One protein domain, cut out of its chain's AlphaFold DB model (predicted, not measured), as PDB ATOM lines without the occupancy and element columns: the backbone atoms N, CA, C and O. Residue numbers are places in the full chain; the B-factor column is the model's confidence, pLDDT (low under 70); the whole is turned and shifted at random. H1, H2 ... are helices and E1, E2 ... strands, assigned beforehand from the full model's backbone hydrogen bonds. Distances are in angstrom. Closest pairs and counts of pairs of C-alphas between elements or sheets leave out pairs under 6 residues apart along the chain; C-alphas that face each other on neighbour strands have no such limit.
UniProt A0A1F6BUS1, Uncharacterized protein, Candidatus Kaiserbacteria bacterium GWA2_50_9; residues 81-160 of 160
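Overview. This is residues 81 to 160 of the 160 residues of an uncharacterized protein of Candidatus Kaiserbacteria bacterium GWA2_50_9 (UniProt A0A1F6BUS1). With little regular structure, this is a small sheet, E1 E2 E3, with H1 at one end and a long loop at the other, where residues 144 to 149 stick out. The 80 printed residues run H1 E1 H2 E2 E3, mixed in class, with only 24 in named elements; the sheet is mixed. It is only just compact, close to loose, with radius of gyration 13.5 A and spans 44 by 33 by 22 A.

Along the chain. Find C-alpha 127 at (-32.504, -6.862, -13.518); E2, residues 127 to 131, runs 11.7 A. Beside it find E1, residues 108 to 110, and E3, 134 to 137, ending at (-29.977, -9.007, -6.644). H1 is 81 to 88, 10.5 A; H2 is 117 to 120.

Arrangement. E1 and E2 are parallel, N 109 to O 127 2.8 A; E1, H2, E2 form a strand-helix-strand unit, parallel strands joined through a helix, its crossover right-handed. Hairpin E2 and E3 is antiparallel, N 130 to O 135 3.0 A. H1 only grazes the sheet; the closest C-alphas of H1 and E1, Phe 88 and Ala 108, are 7.4 A apart. H2 is not on it. Every O i to N i+4 pair of H1 is within hydrogen-bond range; H2 is too short for one.

Size, cuts and confidence. The printed part has no cut; the farthest C-alphas, Ala 82 and Thr 146, are 44.7 A apart. Link H1 to E1 is long. Residues 139 to 160 are under pLDDT 70.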
ATOM      1  N   ASN A  81     -46.682  -8.700 -15.266       86.25
ATOM      2  CA  ASN A  81     -45.884  -8.864 -16.494       86.25
ATOM      3  C   ASN A  81     -45.908  -7.619 -17.383       86.25
ATOM      4  O   ASN A  81     -44.867  -7.200 -17.902       86.25
ATOM      5  N   ALA A  82     -47.088  -7.031 -17.556       88.75
ATOM      6  CA  ALA A  82     -47.257  -5.787 -18.285       88.75
ATOM      7  C   ALA A  82     -46.471  -4.659 -17.605       88.75
ATOM      8  O   ALA A  82     -45.744  -3.922 -18.272       88.75
ATOM      9  N   ASP A  83     -46.537  -4.591 -16.277       91.69
ATOM     10  CA  ASP A  83     -45.820  -3.582 -15.503       91.69
ATOM     11  C   ASP A  83     -44.299  -3.743 -15.606       91.69
ATOM     12  O   ASP A  83     -43.585  -2.763 -15.818       91.69
ATOM     13  N   LEU A  84     -43.786  -4.972 -15.538       90.81
ATOM     14  CA  LEU A  84     -42.355  -5.250 -15.687       90.81
ATOM     15  C   LEU A  84     -41.824  -4.855 -17.065       90.81
ATOM     16  O   LEU A  84     -40.711  -4.342 -17.171       90.81
ATOM     17  N   SER A  85     -42.629  -5.048 -18.110       90.88
ATOM     18  CA  SER A  85     -42.268  -4.645 -19.474       90.88
ATOM     19  C   SER A  85     -42.063  -3.126 -19.562       90.88
ATOM     20  O   SER A  85     -41.084  -2.662 -20.148       90.88
ATOM     21  N   ILE A  86     -42.933  -2.347 -18.904       92.00
ATOM     22  CA  ILE A  86     -42.833  -0.879 -18.812       92.00
ATOM     23  C   ILE A  86     -41.653  -0.460 -17.921       92.00
ATOM     24  O   ILE A  86     -40.910   0.466 -18.252       92.00
ATOM     25  N   LEU A  87     -41.458  -1.133 -16.785       91.44
ATOM     26  CA  LEU A  87     -40.385  -0.837 -15.834       91.44
ATOM     27  C   LEU A  87     -39.000  -1.035 -16.447       91.44
ATOM     28  O   LEU A  87     -38.135  -0.158 -16.341       91.44
ATOM     29  N   PHE A  88     -38.793  -2.173 -17.098       89.12
ATOM     30  CA  PHE A  88     -37.499  -2.576 -17.640       89.12
ATOM     31  C   PHE A  88     -37.288  -2.158 -19.094       89.12
ATOM     32  O   PHE A  88     -36.215  -2.417 -19.635       89.12
ATOM     33  N   ASP A  89     -38.274  -1.497 -19.709       89.94
ATOM     34  CA  ASP A  89     -38.215  -1.073 -21.112       89.94
ATOM     35  C   ASP A  89     -37.796  -2.251 -22.020       89.94
ATOM     36  O   ASP A  89     -36.788  -2.243 -22.742       89.94
ATOM     37  N   CYS A  90     -38.519  -3.363 -21.864       88.81
ATOM     38  CA  CYS A  90     -38.219  -4.628 -22.527       88.81
ATOM     39  C   CYS A  90     -39.490  -5.365 -22.941       88.81
ATOM     40  O   CYS A  90     -40.573  -5.108 -22.411       88.81
ATOM     41  N   ALA A  91     -39.355  -6.275 -23.907       89.62
ATOM     42  CA  ALA A  91     -40.457  -7.151 -24.263       89.62
ATOM     43  C   ALA A  91     -40.709  -8.147 -23.118       89.62
ATOM     44  O   ALA A  91     -39.754  -8.566 -22.462       89.62
ATOM     45  N   PRO A  92     -41.955  -8.604 -22.908       88.00
ATOM     46  CA  PRO A  92     -42.239  -9.644 -21.918       88.00
ATOM     47  C   PRO A  92     -41.451 -10.938 -22.188       88.00
ATOM     48  O   PRO A  92     -41.145 -11.678 -21.262       88.00
ATOM     49  N   GLU A  93     -41.070 -11.181 -23.444       89.31
ATOM     50  CA  GLU A  93     -40.226 -12.302 -23.881       89.31
ATOM     51  C   GLU A  93     -38.760 -12.178 -23.420       89.31
ATOM     52  O   GLU A  93     -38.052 -13.179 -23.318       89.31
ATOM     53  N   ASP A  94     -38.296 -10.959 -23.118       91.56
ATOM     54  CA  ASP A  94     -36.953 -10.697 -22.586       91.56
ATOM     55  C   ASP A  94     -36.899 -10.856 -21.051       91.56
ATOM     56  O   ASP A  94     -35.842 -10.651 -20.439       91.56
ATOM     57  N   ILE A  95     -38.023 -11.226 -20.421       91.44
ATOM     58  CA  ILE A  95     -38.155 -11.463 -18.982       91.44
ATOM     59  C   ILE A  95     -38.220 -12.972 -18.736       91.44
ATOM     60  O   ILE A  95     -39.249 -13.610 -18.936       91.44
ATOM     61  N   ALA A  96     -37.124 -13.553 -18.255       91.69
ATOM     62  CA  ALA A  96     -37.078 -14.969 -17.905       91.69
ATOM     63  C   ALA A  96     -37.618 -15.193 -16.484       91.69
ATOM     64  O   ALA A  96     -37.194 -14.512 -15.548       91.69
ATOM     65  N   ARG A  97     -38.510 -16.171 -16.284       89.69
ATOM     66  CA  ARG A  97     -39.002 -16.552 -14.944       89.69
ATOM     67  C   ARG A  97     -38.428 -17.861 -14.423       89.69
ATOM     68  O   ARG A  97     -38.604 -18.225 -13.260       89.69
ATOM     69  N   SER A  98     -37.754 -18.595 -15.292       89.31
ATOM     70  CA  SER A  98     -37.074 -19.844 -14.986       89.31
ATOM     71  C   SER A  98     -35.781 -19.936 -15.776       89.31
ATOM     72  O   SER A  98     -35.613 -19.287 -16.809       89.31
ATOM     73  N   VAL A  99     -34.869 -20.786 -15.313       88.00
ATOM     74  CA  VAL A  99     -33.565 -20.989 -15.954       88.00
ATOM     75  C   VAL A  99     -33.701 -21.432 -17.418       88.00
ATOM     76  O   VAL A  99     -32.910 -21.023 -18.261       88.00
ATOM     77  N   SER A 100     -34.753 -22.188 -17.744       88.81
ATOM     78  CA  SER A 100     -35.063 -22.631 -19.112       88.81
ATOM     79  C   SER A 100     -35.510 -21.513 -20.062       88.81
ATOM     80  O   SER A 100     -35.454 -21.699 -21.274       88.81
ATOM     81  N   GLU A 101     -35.977 -20.376 -19.538       89.88
ATOM     82  CA  GLU A 101     -36.400 -19.215 -20.337       89.88
ATOM     83  C   GLU A 101     -35.252 -18.226 -20.568       89.88
ATOM     84  O   GLU A 101     -35.386 -17.282 -21.349       89.88
ATOM     85  N   ILE A 102     -34.109 -18.434 -19.904       89.25
ATOM     86  CA  ILE A 102     -32.938 -17.583 -20.078       89.25
ATOM     87  C   ILE A 102     -32.428 -17.730 -21.511       89.25
ATOM     88  O   ILE A 102     -32.061 -18.807 -21.983       89.25
ATOM     89  N   SER A 103     -32.369 -16.599 -22.201       88.19
ATOM     90  CA  SER A 103     -31.866 -16.473 -23.554       88.19
ATOM     91  C   SER A 103     -30.805 -15.377 -23.620       88.19
ATOM     92  O   SER A 103     -30.618 -14.582 -22.702       88.19
ATOM     93  N   LYS A 104     -30.123 -15.272 -24.763       87.00
ATOM     94  CA  LYS A 104     -29.141 -14.201 -25.001       87.00
ATOM     95  C   LYS A 104     -29.753 -12.795 -25.012       87.00
ATOM     96  O   LYS A 104     -29.000 -11.829 -24.975       87.00
ATOM     97  N   ARG A 105     -31.081 -12.682 -25.131       89.00
ATOM     98  CA  ARG A 105     -31.813 -11.406 -25.123       89.00
ATOM     99  C   ARG A 105     -32.412 -11.079 -23.760       89.00
ATOM    100  O   ARG A 105     -32.902  -9.973 -23.581       89.00
ATOM    101  N   THR A 106     -32.339 -12.007 -22.805       90.56
ATOM    102  CA  THR A 106     -32.901 -11.812 -21.472       90.56
ATOM    103  C   THR A 106     -32.289 -10.579 -20.816       90.56
ATOM    104  O   THR A 106     -31.083 -10.518 -20.570       90.56
ATOM    105  N   LYS A 107     -33.144  -9.594 -20.537       90.88
ATOM    106  CA  LYS A 107     -32.797  -8.362 -19.821       90.88
ATOM    107  C   LYS A 107     -33.123  -8.463 -18.337       90.88
ATOM    108  O   LYS A 107     -32.407  -7.890 -17.513       90.88
ATOM    109  N   ALA A 108     -34.183  -9.196 -18.002       90.88
ATOM    110  CA  ALA A 108     -34.642  -9.369 -16.634       90.88
ATOM    111  C   ALA A 108     -34.851 -10.847 -16.291       90.88
ATOM    112  O   ALA A 108     -35.381 -11.607 -17.096       90.88
ATOM    113  N   TYR A 109     -34.464 -11.248 -15.083       90.75
ATOM    114  CA  TYR A 109     -34.766 -12.561 -14.520       90.75
ATOM    115  C   TYR A 109     -35.552 -12.411 -13.222       90.75
ATOM    116  O   TYR A 109     -35.135 -11.671 -12.330       90.75
ATOM    117  N   ILE A 110     -36.670 -13.123 -13.104       91.31
ATOM    118  CA  ILE A 110     -37.540 -13.087 -11.926       91.31
ATOM    119  C   ILE A 110     -37.905 -14.509 -11.536       91.31
ATOM    120  O   ILE A 110     -38.846 -15.090 -12.071       91.31
ATOM    121  N   GLY A 111     -37.174 -15.078 -10.591       88.12
ATOM    122  CA  GLY A 111     -37.400 -16.457 -10.198       88.12
ATOM    123  C   GLY A 111     -36.428 -16.937  -9.142       88.12
ATOM    124  O   GLY A 111     -35.565 -16.203  -8.660       88.12
ATOM    125  N   LYS A 112     -36.551 -18.211  -8.780       86.88
ATOM    126  CA  LYS A 112     -35.686 -18.811  -7.763       86.88
ATOM    127  C   LYS A 112     -34.222 -18.745  -8.191       86.88
ATOM    128  O   LYS A 112     -33.892 -18.919  -9.362       86.88
ATOM    129  N   LEU A 113     -33.355 -18.516  -7.210       82.31
ATOM    130  CA  LEU A 113     -31.916 -18.601  -7.401       82.31
ATOM    131  C   LEU A 113     -31.508 -20.060  -7.516       82.31
ATOM    132  O   LEU A 113     -31.576 -20.800  -6.535       82.31
ATOM    133  N   GLU A 114     -31.047 -20.445  -8.696       81.06
ATOM    134  CA  GLU A 114     -30.414 -21.740  -8.916       81.06
ATOM    135  C   GLU A 114     -28.920 -21.534  -9.173       81.06
ATOM    136  O   GLU A 114     -28.564 -20.615  -9.901       81.06
ATOM    137  N   PRO A 115     -28.015 -22.364  -8.631       77.06
ATOM    138  CA  PRO A 115     -26.573 -22.172  -8.810       77.06
ATOM    139  C   PRO A 115     -26.168 -22.040 -10.284       77.06
ATOM    140  O   PRO A 115     -25.366 -21.182 -10.631       77.06
ATOM    141  N   SER A 116     -26.796 -22.835 -11.153       79.44
ATOM    142  CA  SER A 116     -26.519 -22.876 -12.590       79.44
ATOM    143  C   SER A 116     -27.099 -21.695 -13.376       79.44
ATOM    144  O   SER A 116     -26.775 -21.534 -14.549       79.44
ATOM    145  N   MET A 117     -27.979 -20.877 -12.781       83.62
ATOM    146  CA  MET A 117     -28.596 -19.760 -13.506       83.62
ATOM    147  C   MET A 117     -27.570 -18.681 -13.855       83.62
ATOM    148  O   MET A 117     -27.672 -18.040 -14.895       83.62
ATOM    149  N   PHE A 118     -26.585 -18.473 -12.979       78.31
ATOM    150  CA  PHE A 118     -25.628 -17.377 -13.095       78.31
ATOM    151  C   PHE A 118     -24.688 -17.552 -14.286       78.31
ATOM    152  O   PHE A 118     -24.313 -16.562 -14.907       78.31
ATOM    153  N   ASP A 119     -24.367 -18.799 -14.633       82.25
ATOM    154  CA  ASP A 119     -23.587 -19.145 -15.825       82.25
ATOM    155  C   ASP A 119     -24.388 -18.972 -17.125       82.25
ATOM    156  O   ASP A 119     -23.816 -18.791 -18.200       82.25
ATOM    157  N   LEU A 120     -25.719 -19.039 -17.034       84.31
ATOM    158  CA  LEU A 120     -26.631 -18.937 -18.174       84.31
ATOM    159  C   LEU A 120     -27.075 -17.498 -18.444       84.31
ATOM    160  O   LEU A 120     -27.419 -17.168 -19.581       84.31
ATOM    161  N   LEU A 121     -27.068 -16.644 -17.418       84.75
ATOM    162  CA  LEU A 121     -27.438 -15.243 -17.548       84.75
ATOM    163  C   LEU A 121     -26.500 -14.515 -18.527       84.75
ATOM    164  O   LEU A 121     -25.276 -14.538 -18.362       84.75
ATOM    165  N   PRO A 122     -27.043 -13.820 -19.542       84.25
ATOM    166  CA  PRO A 122     -26.217 -13.042 -20.450       84.25
ATOM    167  C   PRO A 122     -25.608 -11.836 -19.725       84.25
ATOM    168  O   PRO A 122     -26.196 -11.286 -18.797       84.25
ATOM    169  N   ARG A 123     -24.468 -11.331 -20.217       80.38
ATOM    170  CA  ARG A 123     -23.850 -10.087 -19.700       80.38
ATOM    171  C   ARG A 123     -24.733  -8.838 -19.881       80.38
ATOM    172  O   ARG A 123     -24.398  -7.786 -19.354       80.38
ATOM    173  N   THR A 124     -25.820  -8.952 -20.643       82.44
ATOM    174  CA  THR A 124     -26.826  -7.906 -20.871       82.44
ATOM    175  C   THR A 124     -27.943  -7.904 -19.830       82.44
ATOM    176  O   THR A 124     -28.821  -7.055 -19.924       82.44
ATOM    177  N   VAL A 125     -27.970  -8.854 -18.886       87.50
ATOM    178  CA  VAL A 125     -28.984  -8.856 -17.828       87.50
ATOM    179  C   VAL A 125     -28.755  -7.660 -16.900       87.50
ATOM    180  O   VAL A 125     -27.665  -7.466 -16.366       87.50
ATOM    181  N   GLU A 126     -29.792  -6.858 -16.700       87.44
ATOM    182  CA  GLU A 126     -29.739  -5.654 -15.860       87.44
ATOM    183  C   GLU A 126     -30.514  -5.849 -14.552       87.44
ATOM    184  O   GLU A 126     -30.183  -5.269 -13.513       87.44
ATOM    185  N   TYR A 127     -31.534  -6.705 -14.590       88.88
ATOM    186  CA  TYR A 127     -32.504  -6.862 -13.518       88.88
ATOM    187  C   TYR A 127     -32.590  -8.323 -13.095       88.88
ATOM    188  O   TYR A 127     -32.972  -9.181 -13.883       88.88
ATOM    189  N   VAL A 128     -32.260  -8.625 -11.841       88.88
ATOM    190  CA  VAL A 128     -32.433  -9.972 -11.285       88.88
ATOM    191  C   VAL A 128     -33.165  -9.877  -9.961       88.88
ATOM    192  O   VAL A 128     -32.738  -9.157  -9.062       88.88
ATOM    193  N   TYR A 129     -34.266 -10.608  -9.852       89.50
ATOM    194  CA  TYR A 129     -35.138 -10.644  -8.686       89.50
ATOM    195  C   TYR A 129     -35.412 -12.091  -8.305       89.50
ATOM    196  O   TYR A 129     -35.691 -12.924  -9.165       89.50
ATOM    197  N   THR A 130     -35.365 -12.390  -7.007       88.69
ATOM    198  CA  THR A 130     -35.841 -13.690  -6.520       88.69
ATOM    199  C   THR A 130     -37.356 -13.750  -6.423       88.69
ATOM    200  O   THR A 130     -37.947 -14.810  -6.617       88.69
ATOM    201  N   GLU A 131     -37.970 -12.608  -6.118       87.44
ATOM    202  CA  GLU A 131     -39.408 -12.439  -5.942       87.44
ATOM    203  C   GLU A 131     -39.760 -10.970  -6.166       87.44
ATOM    204  O   GLU A 131     -39.607 -10.157  -5.272       87.44
ATOM    205  N   PHE A 132     -40.185 -10.592  -7.369       86.06
ATOM    206  CA  PHE A 132     -40.430  -9.182  -7.668       86.06
ATOM    207  C   PHE A 132     -41.596  -8.602  -6.844       86.06
ATOM    208  O   PHE A 132     -42.642  -9.249  -6.745       86.06
ATOM    209  N   PRO A 133     -41.477  -7.359  -6.341       86.44
ATOM    210  CA  PRO A 133     -40.372  -6.392  -6.455       86.44
ATOM    211  C   PRO A 133     -39.276  -6.543  -5.393       86.44
ATOM    212  O   PRO A 133     -38.282  -5.820  -5.418       86.44
ATOM    213  N   GLU A 134     -39.445  -7.475  -4.467       85.19
ATOM    214  CA  GLU A 134     -38.505  -7.768  -3.397       85.19
ATOM    215  C   GLU A 134     -37.343  -8.656  -3.886       85.19
ATOM    216  O   GLU A 134     -37.227  -9.050  -5.048       85.19
ATOM    217  N   GLY A 135     -36.371  -8.926  -3.012       81.88
ATOM    218  CA  GLY A 135     -35.294  -9.865  -3.346       81.88
ATOM    219  C   GLY A 135     -34.461  -9.482  -4.580       81.88
ATOM    220  O   GLY A 135     -33.930 -10.365  -5.260       81.88
ATOM    221  N   ARG A 136     -34.345  -8.181  -4.880       84.62
ATOM    222  CA  ARG A 136     -33.483  -7.668  -5.949       84.62
ATOM    223  C   ARG A 136     -32.031  -8.054  -5.683       84.62
ATOM    224  O   ARG A 136     -31.474  -7.782  -4.619       84.62
ATOM    225  N   ILE A 137     -31.387  -8.637  -6.682       82.69
ATOM    226  CA  ILE A 137     -29.977  -9.007  -6.644       82.69
ATOM    227  C   ILE A 137     -29.187  -7.928  -7.364       82.69
ATOM    228  O   ILE A 137     -29.393  -7.658  -8.544       82.69
ATOM    229  N   ARG A 138     -28.263  -7.299  -6.635       74.25
ATOM    230  CA  ARG A 138     -27.323  -6.333  -7.201       74.25
ATOM    231  C   ARG A 138     -26.018  -7.044  -7.541       74.25
ATOM    232  O   ARG A 138     -25.399  -7.664  -6.675       74.25
ATOM    233  N   PHE A 139     -25.578  -6.917  -8.786       67.06
ATOM    234  CA  PHE A 139     -24.243  -7.340  -9.189       67.06
ATOM    235  C   PHE A 139     -23.226  -6.317  -8.683       67.06
ATOM    236  O   PHE A 139     -23.372  -5.119  -8.924       67.06
ATOM    237  N   ARG A 140     -22.199  -6.772  -7.963       57.03
ATOM    238  CA  ARG A 140     -21.047  -5.934  -7.613       57.03
ATOM    239  C   ARG A 140     -19.839  -6.463  -8.371       57.03
ATOM    240  O   ARG A 140     -19.410  -7.590  -8.130       57.03
ATOM    241  N   THR A 141     -19.282  -5.651  -9.262       45.41
ATOM    242  CA  THR A 141     -17.942  -5.902  -9.796       45.41
ATOM    243  C   THR A 141     -16.959  -5.679  -8.655       45.41
ATOM    244  O   THR A 141     -16.797  -4.555  -8.185       45.41
ATOM    245  N   ILE A 142     -16.357  -6.753  -8.147       50.34
ATOM    246  CA  ILE A 142     -15.263  -6.639  -7.187       50.34
ATOM    247  C   ILE A 142     -13.986  -6.543  -8.016       50.34
ATOM    248  O   ILE A 142     -13.523  -7.541  -8.563       50.34
ATOM    249  N   GLU A 143     -13.418  -5.344  -8.119       44.75
ATOM    250  CA  GLU A 143     -12.046  -5.174  -8.593       44.75
ATOM    251  C   GLU A 143     -11.111  -5.688  -7.491       44.75
ATOM    252  O   GLU A 143     -10.703  -4.962  -6.585       44.75
ATOM    253  N   LEU A 144     -10.833  -6.993  -7.507       40.62
ATOM    254  CA  LEU A 144      -9.819  -7.588  -6.645       40.62
ATOM    255  C   LEU A 144      -8.455  -7.079  -7.116       40.62
ATOM    256  O   LEU A 144      -7.878  -7.574  -8.080       40.62
ATOM    257  N   GLY A 145      -7.946  -6.057  -6.428       47.28
ATOM    258  CA  GLY A 145      -6.575  -5.583  -6.561       47.28
ATOM    259  C   GLY A 145      -5.586  -6.633  -6.058       47.28
ATOM    260  O   GLY A 145      -5.103  -6.540  -4.942       47.28
ATOM    261  N   THR A 146      -5.359  -7.678  -6.845       40.28
ATOM    262  CA  THR A 146      -4.130  -8.475  -7.013       40.28
ATOM    263  C   THR A 146      -4.502  -9.645  -7.927       40.28
ATOM    264  O   THR A 146      -5.501 -10.324  -7.710       40.28
ATOM    265  N   GLY A 147      -3.755  -9.807  -9.021       48.62
ATOM    266  CA  GLY A 147      -4.185 -10.561 -10.196       48.62
ATOM    267  C   GLY A 147      -4.623 -12.002  -9.933       48.62
ATOM    268  O   GLY A 147      -3.775 -12.849  -9.690       48.62
ATOM    269  N   ILE A 148      -5.926 -12.253 -10.086       40.22
ATOM    270  CA  ILE A 148      -6.557 -13.447 -10.669       40.22
ATOM    271  C   ILE A 148      -7.880 -12.974 -11.311       40.22
ATOM    272  O   ILE A 148      -8.614 -12.169 -10.743       40.22
ATOM    273  N   SER A 149      -8.110 -13.428 -12.541       48.19
ATOM    274  CA  SER A 149      -9.096 -12.991 -13.540       48.19
ATOM    275  C   SER A 149     -10.557 -13.392 -13.279       48.19
ATOM    276  O   SER A 149     -10.807 -14.486 -12.783       48.19
ATOM    277  N   ASP A 150     -11.477 -12.527 -13.743       43.84
ATOM    278  CA  ASP A 150     -12.904 -12.740 -14.071       43.84
ATOM    279  C   ASP A 150     -13.723 -13.621 -13.108       43.84
ATOM    280  O   ASP A 150     -13.916 -14.814 -13.326       43.84
ATOM    281  N   GLY A 151     -14.315 -13.001 -12.084       43.47
ATOM    282  CA  GLY A 151     -15.385 -13.615 -11.297       43.47
ATOM    283  C   GLY A 151     -16.440 -12.590 -10.891       43.47
ATOM    284  O   GLY A 151     -16.194 -11.757 -10.018       43.47
ATOM    285  N   VAL A 152     -17.630 -12.646 -11.501       46.34
ATOM    286  CA  VAL A 152     -18.801 -11.895 -11.017       46.34
ATOM    287  C   VAL A 152     -19.197 -12.493  -9.666       46.34
ATOM    288  O   VAL A 152     -19.579 -13.655  -9.585       46.34
ATOM    289  N   SER A 153     -19.063 -11.720  -8.587       46.25
ATOM    290  CA  SER A 153     -19.424 -12.165  -7.236       46.25
ATOM    291  C   SER A 153     -20.825 -11.679  -6.867       46.25
ATOM    292  O   SER A 153     -21.089 -10.475  -6.828       46.25
ATOM    293  N   PHE A 154     -21.726 -12.610  -6.554       47.00
ATOM    294  CA  PHE A 154     -23.105 -12.314  -6.164       47.00
ATOM    295  C   PHE A 154     -23.184 -12.087  -4.652       47.00
ATOM    296  O   PHE A 154     -22.953 -13.005  -3.864       47.00
ATOM    297  N   LYS A 155     -23.511 -10.865  -4.217       45.72
ATOM    298  CA  LYS A 155     -23.822 -10.577  -2.810       45.72
ATOM    299  C   LYS A 155     -25.268 -10.116  -2.689       45.72
ATOM    300  O   LYS A 155     -25.615  -9.032  -3.158       45.72
ATOM    301  N   LYS A 156     -26.097 -10.913  -2.009       38.88
ATOM    302  CA  LYS A 156     -27.416 -10.475  -1.540       38.88
ATOM    303  C   LYS A 156     -27.179  -9.356  -0.525       38.88
ATOM    304  O   LYS A 156     -26.596  -9.597   0.527       38.88
ATOM    305  N   THR A 157     -27.545  -8.129  -0.874       39.62
ATOM    306  CA  THR A 157     -27.547  -7.031   0.094       39.62
ATOM    307  C   THR A 157     -28.909  -7.090   0.775       39.62
ATOM    308  O   THR A 157     -29.899  -6.722   0.155       39.62
ATOM    309  N   LEU A 158     -28.979  -7.649   1.987       35.50
ATOM    310  CA  LEU A 158     -30.044  -7.266   2.910       35.50
ATOM    311  C   LEU A 158     -29.596  -5.916   3.474       35.50
ATOM    312  O   LEU A 158     -28.606  -5.873   4.200       35.50
ATOM    313  N   GLU A 159     -30.217  -4.828   3.030       35.38
ATOM    314  CA  GLU A 159     -30.151  -3.570   3.780       35.38
ATOM    315  C   GLU A 159     -31.036  -3.761   5.028       35.38
ATOM    316  O   GLU A 159     -32.173  -4.224   4.902       35.38
ATOM    317  N   GLU A 160     -30.430  -3.555   6.205       30.31
ATOM    318  CA  GLU A 160     -31.046  -3.558   7.548       30.31
ATOM    319  C   GLU A 160     -31.947  -2.340   7.774       30.31
ATOM    320  O   GLU A 160     -31.591  -1.246   7.275       30.31
TER     321      GLU A 160